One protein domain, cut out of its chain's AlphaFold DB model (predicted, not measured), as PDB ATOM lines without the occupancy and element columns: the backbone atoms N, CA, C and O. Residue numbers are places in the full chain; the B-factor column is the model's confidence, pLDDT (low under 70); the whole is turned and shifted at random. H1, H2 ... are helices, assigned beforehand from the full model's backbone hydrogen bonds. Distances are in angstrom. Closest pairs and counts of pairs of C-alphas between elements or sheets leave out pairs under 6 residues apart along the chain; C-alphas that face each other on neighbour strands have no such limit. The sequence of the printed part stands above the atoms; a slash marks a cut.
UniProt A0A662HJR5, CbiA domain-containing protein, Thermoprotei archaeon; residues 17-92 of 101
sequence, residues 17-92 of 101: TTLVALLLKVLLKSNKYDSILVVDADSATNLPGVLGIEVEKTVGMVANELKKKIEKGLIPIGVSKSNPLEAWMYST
ATOM      1  N   THR A  17     203.670 130.269 135.895       94.44
ATOM      2  CA  THR A  17     203.937 129.765 137.252       94.44
ATOM      3  C   THR A  17     205.142 128.824 137.268       94.44
ATOM      4  O   THR A  17     206.039 128.970 138.092       94.44
ATOM      5  N   THR A  18     205.222 127.911 136.296       94.56
ATOM      6  CA  THR A  18     206.367 127.007 136.126       94.56
ATOM      7  C   THR A  18     207.653 127.771 135.819       94.56
ATOM      8  O   THR A  18     208.696 127.469 136.393       94.56
ATOM      9  N   LEU A  19     207.587 128.783 134.948       95.88
ATOM     10  CA  LEU A  19     208.727 129.640 134.633       95.88
ATOM     11  C   LEU A  19     209.239 130.370 135.880       95.88
ATOM     12  O   LEU A  19     210.444 130.385 136.106       95.88
ATOM     13  N   VAL A  20     208.344 130.937 136.695       96.62
ATOM     14  CA  VAL A  20     208.705 131.623 137.946       96.62
ATOM     15  C   VAL A  20     209.392 130.659 138.914       96.62
ATOM     16  O   VAL A  20     210.468 130.978 139.414       96.62
ATOM     17  N   ALA A  21     208.848 129.456 139.113       96.31
ATOM     18  CA  ALA A  21     209.452 128.453 139.990       96.31
ATOM     19  C   ALA A  21     210.853 128.014 139.516       96.31
ATOM     20  O   ALA A  21     211.790 127.911 140.311       96.31
ATOM     21  N   LEU A  22     211.031 127.792 138.209       97.44
ATOM     22  CA  LEU A  22     212.336 127.448 137.635       97.44
ATOM     23  C   LEU A  22     213.330 128.610 137.715       97.44
ATOM     24  O   LEU A  22     214.505 128.387 138.007       97.44
ATOM     25  N   LEU A  23     212.872 129.841 137.481       97.00
ATOM     26  CA  LEU A  23     213.693 131.038 137.611       97.00
ATOM     27  C   LEU A  23     214.190 131.198 139.049       97.00
ATOM     28  O   LEU A  23     215.393 131.350 139.246       97.00
ATOM     29  N   LEU A  24     213.296 131.096 140.036       96.88
ATOM     30  CA  LEU A  24     213.653 131.136 141.453       96.88
ATOM     31  C   LEU A  24     214.712 130.078 141.778       96.88
ATOM     32  O   LEU A  24     215.765 130.407 142.315       96.88
ATOM     33  N   LYS A  25     214.501 128.828 141.344       96.19
ATOM     34  CA  LYS A  25     215.470 127.737 141.525       96.19
ATOM     35  C   LYS A  25     216.855 128.064 140.953       96.19
ATOM     36  O   LYS A  25     217.862 127.714 141.561       96.19
ATOM     37  N   VAL A  26     216.927 128.699 139.781       97.12
ATOM     38  CA  VAL A  26     218.203 129.112 139.168       97.12
ATOM     39  C   VAL A  26     218.840 130.273 139.934       97.12
ATOM     40  O   VAL A  26     220.055 130.267 140.128       97.12
ATOM     41  N   LEU A  27     218.047 131.251 140.380       95.94
ATOM     42  CA  LEU A  27     218.535 132.395 141.153       95.94
ATOM     43  C   LEU A  27     219.130 131.953 142.489       95.94
ATOM     44  O   LEU A  27     220.266 132.326 142.780       95.94
ATOM     45  N   LEU A  28     218.429 131.091 143.226       95.50
ATOM     46  CA  LEU A  28     218.913 130.508 144.477       95.50
ATOM     47  C   LEU A  28     220.233 129.759 144.268       95.50
ATOM     48  O   LEU A  28     221.231 130.056 144.913       95.50
ATOM     49  N   LYS A  29     220.303 128.882 143.257       96.12
ATOM     50  CA  LYS A  29     221.538 128.147 142.923       96.12
ATOM     51  C   LYS A  29     222.716 129.029 142.514       96.12
ATOM     52  O   LYS A  29     223.851 128.558 142.519       96.12
ATOM     53  N   SER A  30     222.467 130.264 142.085       94.88
ATOM     54  CA  SER A  30     223.532 131.160 141.642       94.88
ATOM     55  C   SER A  30     224.329 131.768 142.799       94.88
ATOM     56  O   SER A  30     225.437 132.237 142.546       94.88
ATOM     57  N   ASN A  31     223.784 131.777 144.026       90.38
ATOM     58  CA  ASN A  31     224.368 132.428 145.210       90.38
ATOM     59  C   ASN A  31     224.779 133.897 144.969       90.38
ATOM     60  O   ASN A  31     225.735 134.392 145.558       90.38
ATOM     61  N   LYS A  32     224.097 134.593 144.046       91.31
ATOM     62  CA  LYS A  32     224.368 136.004 143.709       91.31
ATOM     63  C   LYS A  32     223.466 136.994 144.444       91.31
ATOM     64  O   LYS A  32     223.680 138.198 144.317       91.31
ATOM     65  N   TYR A  33     222.421 136.503 145.104       89.69
ATOM     66  CA  TYR A  33     221.391 137.317 145.734       89.69
ATOM     67  C   TYR A  33     221.178 136.813 147.156       89.69
ATOM     68  O   TYR A  33     220.796 135.662 147.330       89.69
ATOM     69  N   ASP A  34     221.410 137.686 148.133       87.62
ATOM     70  CA  ASP A  34     221.273 137.364 149.562       87.62
ATOM     71  C   ASP A  34     219.834 137.538 150.076       87.62
ATOM     72  O   ASP A  34     219.533 137.230 151.222       87.62
ATOM     73  N   SER A  35     218.943 138.086 149.245       92.81
ATOM     74  CA  SER A  35     217.529 138.293 149.561       92.81
ATOM     75  C   SER A  35     216.704 138.251 148.276       92.81
ATOM     76  O   SER A  35     217.023 138.927 147.289       92.81
ATOM     77  N   ILE A  36     215.655 137.429 148.283       96.31
ATOM     78  CA  ILE A  36     214.706 137.271 147.181       96.31
ATOM     79  C   ILE A  36     213.301 137.307 147.774       96.31
ATOM     80  O   ILE A  36     213.000 136.533 148.671       96.31
ATOM     81  N   LEU A  37     212.450 138.176 147.229       96.06
ATOM     82  CA  LEU A  37     211.020 138.224 147.525       96.06
ATOM     83  C   LEU A  37     210.239 137.734 146.305       96.06
ATOM     84  O   LEU A  37     210.437 138.236 145.190       96.06
ATOM     85  N   VAL A  38     209.340 136.782 146.516       96.12
ATOM     86  CA  VAL A  38     208.467 136.212 145.491       96.12
ATOM     87  C   VAL A  38     207.043 136.686 145.733       96.12
ATOM     88  O   VAL A  38     206.448 136.352 146.737       96.12
ATOM     89  N   VAL A  39     206.462 137.416 144.783       94.50
ATOM     90  CA  VAL A  39     205.081 137.909 144.903       94.50
ATOM     91  C   VAL A  39     204.187 137.181 143.902       94.50
ATOM     92  O   VAL A  39     204.366 137.339 142.691       94.50
ATOM     93  N   ASP A  40     203.204 136.414 144.384       93.06
ATOM     94  CA  ASP A  40     202.163 135.835 143.523       93.06
ATOM     95  C   ASP A  40     201.030 136.839 143.298       93.06
ATOM     96  O   ASP A  40     200.247 137.163 144.191       93.06
ATOM     97  N   ALA A  41     200.962 137.349 142.071       88.62
ATOM     98  CA  ALA A  41     199.915 138.258 141.620       88.62
ATOM     99  C   ALA A  41     198.772 137.531 140.879       88.62
ATOM    100  O   ALA A  41     197.940 138.188 140.249       88.62
ATOM    101  N   ASP A  42     198.731 136.192 140.898       84.06
ATOM    102  CA  ASP A  42     197.662 135.398 140.290       84.06
ATOM    103  C   ASP A  42     196.528 135.119 141.289       84.06
ATOM    104  O   ASP A  42     196.710 134.483 142.325       84.06
ATOM    105  N   SER A  43     195.306 135.519 140.929       75.81
ATOM    106  CA  SER A  43     194.086 135.216 141.692       75.81
ATOM    107  C   SER A  43     193.868 133.723 141.970       75.81
ATOM    108  O   SER A  43     193.242 133.380 142.970       75.81
ATOM    109  N   ALA A  44     194.372 132.831 141.109       80.38
ATOM    110  CA  ALA A  44     194.246 131.388 141.294       80.38
ATOM    111  C   ALA A  44     195.226 130.816 142.337       80.38
ATOM    112  O   ALA A  44     195.027 129.686 142.765       80.38
ATOM    113  N   THR A  45     196.252 131.575 142.755       80.69
ATOM    114  CA  THR A  45     197.219 131.206 143.811       80.69
ATOM    115  C   THR A  45     197.842 129.814 143.608       80.69
ATOM    116  O   THR A  45     197.837 128.958 144.489       80.69
ATOM    117  N   ASN A  46     198.363 129.549 142.406       87.31
ATOM    118  CA  ASN A  46     198.966 128.248 142.083       87.31
ATOM    119  C   ASN A  46     200.446 128.159 142.482       87.31
ATOM    120  O   ASN A  46     200.998 127.058 142.539       87.31
ATOM    121  N   LEU A  47     201.118 129.296 142.699       92.62
ATOM    122  CA  LEU A  47     202.558 129.321 142.938       92.62
ATOM    123  C   LEU A  47     202.971 128.631 144.253       92.62
ATOM    124  O   LEU A  47     203.926 127.855 144.186       92.62
ATOM    125  N   PRO A  48     202.254 128.782 145.389       93.25
ATOM    126  CA  PRO A  48     202.604 128.095 146.635       93.25
ATOM    127  C   PRO A  48     202.706 126.580 146.485       93.25
ATOM    128  O   PRO A  48     203.707 125.977 146.865       93.25
ATOM    129  N   GLY A  49     201.716 125.968 145.827       92.75
ATOM    130  CA  GLY A  49     201.694 124.523 145.600       92.75
ATOM    131  C   GLY A  49     202.835 124.036 144.704       92.75
ATOM    132  O   GLY A  49     203.363 122.950 144.918       92.75
ATOM    133  N   VAL A  50     203.262 124.844 143.727       93.75
ATOM    134  CA  VAL A  50     204.418 124.525 142.870       93.75
ATOM    135  C   VAL A  50     205.739 124.652 143.632       93.75
ATOM    136  O   VAL A  50     206.666 123.886 143.371       93.75
ATOM    137  N   LEU A  51     205.834 125.612 144.554       94.81
ATOM    138  CA  LEU A  51     207.009 125.815 145.401       94.81
ATOM    139  C   LEU A  51     207.057 124.852 146.597       94.81
ATOM    140  O   LEU A  51     208.113 124.711 147.205       94.81
ATOM    141  N   GLY A  52     205.951 124.169 146.903       94.31
ATOM    142  CA  GLY A  52     205.845 123.267 148.049       94.31
ATOM    143  C   GLY A  52     205.790 124.009 149.384       94.31
ATOM    144  O   GLY A  52     206.306 123.499 150.373       94.31
ATOM    145  N   ILE A  53     205.205 125.209 149.400       94.31
ATOM    146  CA  ILE A  53     205.083 126.050 150.597       94.31
ATOM    147  C   ILE A  53     203.620 126.163 151.024       94.31
ATOM    148  O   ILE A  53     202.709 126.155 150.191       94.31
ATOM    149  N   GLU A  54     203.402 126.297 152.327       92.62
ATOM    150  CA  GLU A  54     202.081 126.530 152.904       92.62
ATOM    151  C   GLU A  54     201.849 128.031 153.092       92.62
ATOM    152  O   GLU A  54     202.711 128.754 153.586       92.62
ATOM    153  N   VAL A  55     200.673 128.507 152.675       92.94
ATOM    154  CA  VAL A  55     200.258 129.907 152.822       92.94
ATOM    155  C   VAL A  55     198.932 129.932 153.565       92.94
ATOM    156  O   VAL A  55     197.891 129.575 153.015       92.94
ATOM    157  N   GLU A  56     198.966 130.365 154.822       91.50
ATOM    158  CA  GLU A  56     197.777 130.430 155.681       91.50
ATOM    159  C   GLU A  56     196.955 131.708 155.464       91.50
ATOM    160  O   GLU A  56     195.742 131.738 155.695       91.50
ATOM    161  N   LYS A  57     197.614 132.788 155.029       91.88
ATOM    162  CA  LYS A  57     197.019 134.122 154.940       91.88
ATOM    163  C   LYS A  57     197.513 134.863 153.705       91.88
ATOM    164  O   LYS A  57     198.706 134.944 153.460       91.88
ATOM    165  N   THR A  58     196.588 135.458 152.954       93.12
ATOM    166  CA  THR A  58     196.912 136.265 151.765       93.12
ATOM    167  C   THR A  58     196.570 137.737 151.966       93.12
ATOM    168  O   THR A  58     195.702 138.093 152.773       93.12
ATOM    169  N   VAL A  59     197.185 138.610 151.163       92.56
ATOM    170  CA  VAL A  59     196.843 140.044 151.114       92.56
ATOM    171  C   VAL A  59     195.351 140.248 150.825       92.56
ATOM    172  O   VAL A  59     194.702 141.099 151.434       92.56
ATOM    173  N   GLY A  60     194.769 139.421 149.949       91.75
ATOM    174  CA  GLY A  60     193.338 139.454 149.643       91.75
ATOM    175  C   GLY A  60     192.455 139.133 150.856       91.75
ATOM    176  O   GLY A  60     191.424 139.779 151.058       91.75
ATOM    177  N   MET A  61     192.863 138.179 151.699       93.12
ATOM    178  CA  MET A  61     192.157 137.858 152.946       93.12
ATOM    179  C   MET A  61     192.211 139.026 153.933       93.12
ATOM    180  O   MET A  61     191.171 139.415 154.465       93.12
ATOM    181  N   VAL A  62     193.388 139.630 154.116       93.62
ATOM    182  CA  VAL A  62     193.596 140.806 154.976       93.62
ATOM    183  C   VAL A  62     192.746 141.996 154.535       93.62
ATOM    184  O   VAL A  62     192.034 142.591 155.348       93.62
ATOM    185  N   ALA A  63     192.767 142.319 153.241       91.50
ATOM    186  CA  ALA A  63     191.977 143.413 152.687       91.50
ATOM    187  C   ALA A  63     190.469 143.179 152.894       91.50
ATOM    188  O   ALA A  63     189.736 144.088 153.297       91.50
ATOM    189  N   ASN A  64     190.005 141.943 152.688       93.44
ATOM    190  CA  ASN A  64     188.612 141.563 152.918       93.44
ATOM    191  C   ASN A  64     188.218 141.609 154.400       93.44
ATOM    192  O   ASN A  64     187.101 142.022 154.720       93.44
ATOM    193  N   GLU A  65     189.100 141.200 155.311       93.25
ATOM    194  CA  GLU A  65     188.857 141.288 156.752       93.25
ATOM    195  C   GLU A  65     188.685 142.748 157.189       93.25
ATOM    196  O   GLU A  65     187.718 143.080 157.881       93.25
ATOM    197  N   LEU A  66     189.574 143.636 156.732       90.81
ATOM    198  CA  LEU A  66     189.493 145.064 157.034       90.81
ATOM    199  C   LEU A  66     188.185 145.665 156.519       90.81
ATOM    200  O   LEU A  66     187.490 146.355 157.268       90.81
ATOM    201  N   LYS A  67     187.815 145.352 155.272       90.62
ATOM    202  CA  LYS A  67     186.546 145.784 154.678       90.62
ATOM    203  C   LYS A  67     185.353 145.382 155.553       90.62
ATOM    204  O   LYS A  67     184.551 146.240 155.915       90.62
ATOM    205  N   LYS A  68     185.288 144.117 155.987       93.38
ATOM    206  CA  LYS A  68     184.217 143.617 156.866       93.38
ATOM    207  C   LYS A  68     184.175 144.332 158.220       93.38
ATOM    208  O   LYS A  68     183.089 144.574 158.740       93.38
ATOM    209  N   LYS A  69     185.324 144.668 158.820       90.75
ATOM    210  CA  LYS A  69     185.357 145.411 160.097       90.75
ATOM    211  C   LYS A  69     184.880 146.853 159.938       90.75
ATOM    212  O   LYS A  69     184.193 147.351 160.826       90.75
ATOM    213  N   ILE A  70     185.193 147.497 158.812       88.19
ATOM    214  CA  ILE A  70     184.691 148.840 158.486       88.19
ATOM    215  C   ILE A  70     183.169 148.816 158.331       88.19
ATOM    216  O   ILE A  70     182.488 149.629 158.948       88.19
ATOM    217  N   GLU A  71     182.632 147.870 157.557       90.25
ATOM    218  CA  GLU A  71     181.184 147.727 157.330       90.25
ATOM    219  C   GLU A  71     180.408 147.480 158.631       90.25
ATOM    220  O   GLU A  71     179.285 147.948 158.784       90.25
ATOM    221  N   LYS A  72     181.024 146.788 159.597       92.56
ATOM    222  CA  LYS A  72     180.448 146.530 160.925       92.56
ATOM    223  C   LYS A  72     180.654 147.667 161.936       92.56
ATOM    224  O   LYS A  72     180.263 147.510 163.087       92.56
ATOM    225  N   GLY A  73     181.302 148.771 161.553       87.81
ATOM    226  CA  GLY A  73     181.604 149.880 162.467       87.81
ATOM    227  C   GLY A  73     182.599 149.524 163.581       87.81
ATOM    228  O   GLY A  73     182.630 150.190 164.609       87.81
ATOM    229  N   LEU A  74     183.410 148.476 163.395       86.38
ATOM    230  CA  LEU A  74     184.373 147.986 164.393       86.38
ATOM    231  C   LEU A  74     185.715 148.732 164.355       86.38
ATOM    232  O   LEU A  74     186.568 148.508 165.211       86.38
ATOM    233  N   ILE A  75     185.930 149.582 163.349       82.31
ATOM    234  CA  ILE A  75     187.092 150.471 163.277       82.31
ATOM    235  C   ILE A  75     186.688 151.815 163.900       82.31
ATOM    236  O   ILE A  75     185.757 152.440 163.382       82.31
ATOM    237  N   PRO A  76     187.357 152.275 164.975       79.38
ATOM    238  CA  PRO A  76     187.010 153.530 165.630       79.38
ATOM    239  C   PRO A  76     187.061 154.729 164.678       79.38
ATOM    240  O   PRO A  76     187.934 154.834 163.812       79.38
ATOM    241  N   ILE A  77     186.131 155.661 164.873       73.75
ATOM    242  CA  ILE A  77     186.068 156.909 164.112       73.75
ATOM    243  C   ILE A  77     187.323 157.734 164.435       73.75
ATOM    244  O   ILE A  77     187.644 157.947 165.599       73.75
ATOM    245  N   GLY A  78     188.044 158.171 163.401       74.94
ATOM    246  CA  GLY A  78     189.296 158.926 163.540       74.94
ATOM    247  C   GLY A  78     190.576 158.084 163.475       74.94
ATOM    248  O   GLY A  78     191.659 158.653 163.360       74.94
ATOM    249  N   VAL A  79     190.486 156.747 163.472       79.44
ATOM    250  CA  VAL A  79     191.646 155.878 163.205       79.44
ATOM    251  C   VAL A  79     191.908 155.812 161.701       79.44
ATOM    252  O   VAL A  79     191.000 155.542 160.909       79.44
ATOM    253  N   SER A  80     193.165 156.024 161.296       81.25
ATOM    254  CA  SER A  80     193.562 155.819 159.903       81.25
ATOM    255  C   SER A  80     193.396 154.353 159.515       81.25
ATOM    256  O   SER A  80     193.951 153.463 160.154       81.25
ATOM    257  N   LYS A  81     192.665 154.101 158.429       79.38
ATOM    258  CA  LYS A  81     192.451 152.754 157.880       79.38
ATOM    259  C   LYS A  81     193.721 152.166 157.253       79.38
ATOM    260  O   LYS A  81     193.800 150.951 157.108       79.38
ATOM    261  N   SER A  82     194.695 153.006 156.892       81.50
ATOM    262  CA  SER A  82     195.954 152.567 156.276       81.50
ATOM    263  C   SER A  82     196.855 151.823 157.257       81.50
ATOM    264  O   SER A  82     197.442 150.819 156.881       81.50
ATOM    265  N   ASN A  83     196.922 152.259 158.517       84.12
ATOM    266  CA  ASN A  83     197.886 151.704 159.472       84.12
ATOM    267  C   ASN A  83     197.555 150.245 159.850       84.12
ATOM    268  O   ASN A  83     198.459 149.412 159.833       84.12
ATOM    269  N   PRO A  84     196.284 149.876 160.133       83.88
ATOM    270  CA  PRO A  84     195.920 148.477 160.335       83.88
ATOM    271  C   PRO A  84     196.141 147.627 159.084       83.88
ATOM    272  O   PRO A  84     196.565 146.484 159.204       83.88
ATOM    273  N   LEU A  85     195.867 148.176 157.894       88.31
ATOM    274  CA  LEU A  85     196.079 147.458 156.639       88.31
ATOM    275  C   LEU A  85     197.553 147.110 156.449       88.31
ATOM    276  O   LEU A  85     197.867 145.961 156.172       88.31
ATOM    277  N   GLU A  86     198.436 148.086 156.629       89.81
ATOM    278  CA  GLU A  86     199.881 147.917 156.504       89.81
ATOM    279  C   GLU A  86     200.408 146.879 157.503       89.81
ATOM    280  O   GLU A  86     201.042 145.904 157.104       89.81
ATOM    281  N   ALA A  87     200.043 147.001 158.785       88.50
ATOM    282  CA  ALA A  87     200.417 146.024 159.808       88.50
ATOM    283  C   ALA A  87     199.922 144.606 159.476       88.50
ATOM    284  O   ALA A  87     200.629 143.622 159.685       88.50
ATOM    285  N   TRP A  88     198.706 144.476 158.944       90.88
ATOM    286  CA  TRP A  88     198.171 143.172 158.568       90.88
ATOM    287  C   TRP A  88     198.760 142.649 157.260       90.88
ATOM    288  O   TRP A  88     198.860 141.436 157.115       90.88
ATOM    289  N   MET A  89     199.181 143.509 156.333       91.62
ATOM    290  CA  MET A  89     199.919 143.086 155.143       91.62
ATOM    291  C   MET A  89     201.247 142.434 155.528       91.62
ATOM    292  O   MET A  89     201.557 141.375 155.004       91.62
ATOM    293  N   TYR A  90     201.978 142.983 156.502       92.38
ATOM    294  CA  TYR A  90     203.183 142.319 157.014       92.38
ATOM    295  C   TYR A  90     202.887 140.924 157.586       92.38
ATOM    296  O   TYR A  90     203.697 140.020 157.434       92.38
ATOM    297  N   SER A  91     201.695 140.704 158.156       92.31
ATOM    298  CA  SER A  91     201.279 139.377 158.643       92.31
ATOM    299  C   SER A  91     200.986 138.343 157.547       92.31
ATOM    300  O   SER A  91     200.625 137.218 157.878       92.31
ATOM    301  N   THR A  92     201.053 138.714 156.263       94.38
ATOM    302  CA  THR A  92     200.889 137.768 155.145       94.38
ATOM    303  C   THR A  92     202.213 137.291 154.571       94.38
ATOM    304  O   THR A  92     202.183 136.460 153.671       94.38
TER     305      THR A  92
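What this domain is: This is residues 17 to 92 of the 101 residues of the protein "CbiA domain-containing protein" of Thermoprotei archaeon (UniProt A0A662HJR5). The model is two separate pairs of helices set one after the other along an elongated shape: H1 with the short H2 near its first residues, and then a helical hairpin of H3 and H4. After H1 the chain folds back through a wide loop to H2, and residues 29 to 35 stick out where it turns. The printed part has 76 residues with four named helices, in the order H1, H2, H3, H4, and no named strand; its class is all helix. It is only just loose, close to extended, with a radius of gyration of the C-alphas of 16.7 A and spans of 51 by 26 by 16 A.

Where its parts are: H1, the longest helix, holds residues 17 to 30 and runs 20.1 A from C-alpha 17 at (203.937, 129.765, 137.252) to C-alpha 30 at (223.532, 131.160, 141.642). H2 is residues 47 to 51, 6.2 A long. H3, residues 59 to 71, measures 18.5 A. H4, residues 82 to 90, measures 12.6 A and ends with C-alpha 90 at (203.183, 142.319, 157.014).

How they stand to each other: H1 touches H2 with residues 17 to 21 alone; their closest C-alphas, those of Thr 17 and Leu 47, are 5.9 A apart. H1 is apart from H3 and H4, and H2 is apart from H3 and H4. H3 and H4 touch as a helical hairpin, opposite ways at a shallow tilt of 32 degrees, only just short of steep. Their closest C-alphas, those of Val 59 and Met 89, are 5.9 A apart. In H1, H2, H3 and H4 every O i to N i+4 pair is within hydrogen-bond range.

The domain as a whole: The two C-alphas farthest apart, those of Ser 30 and Ile 77, are 50.7 A apart. The printed part has no cut. The link from H1 to H2, 16 residues, is long; the other two are short. The mean pLDDT of the printed part is 90.5, and no printed residue is under 70.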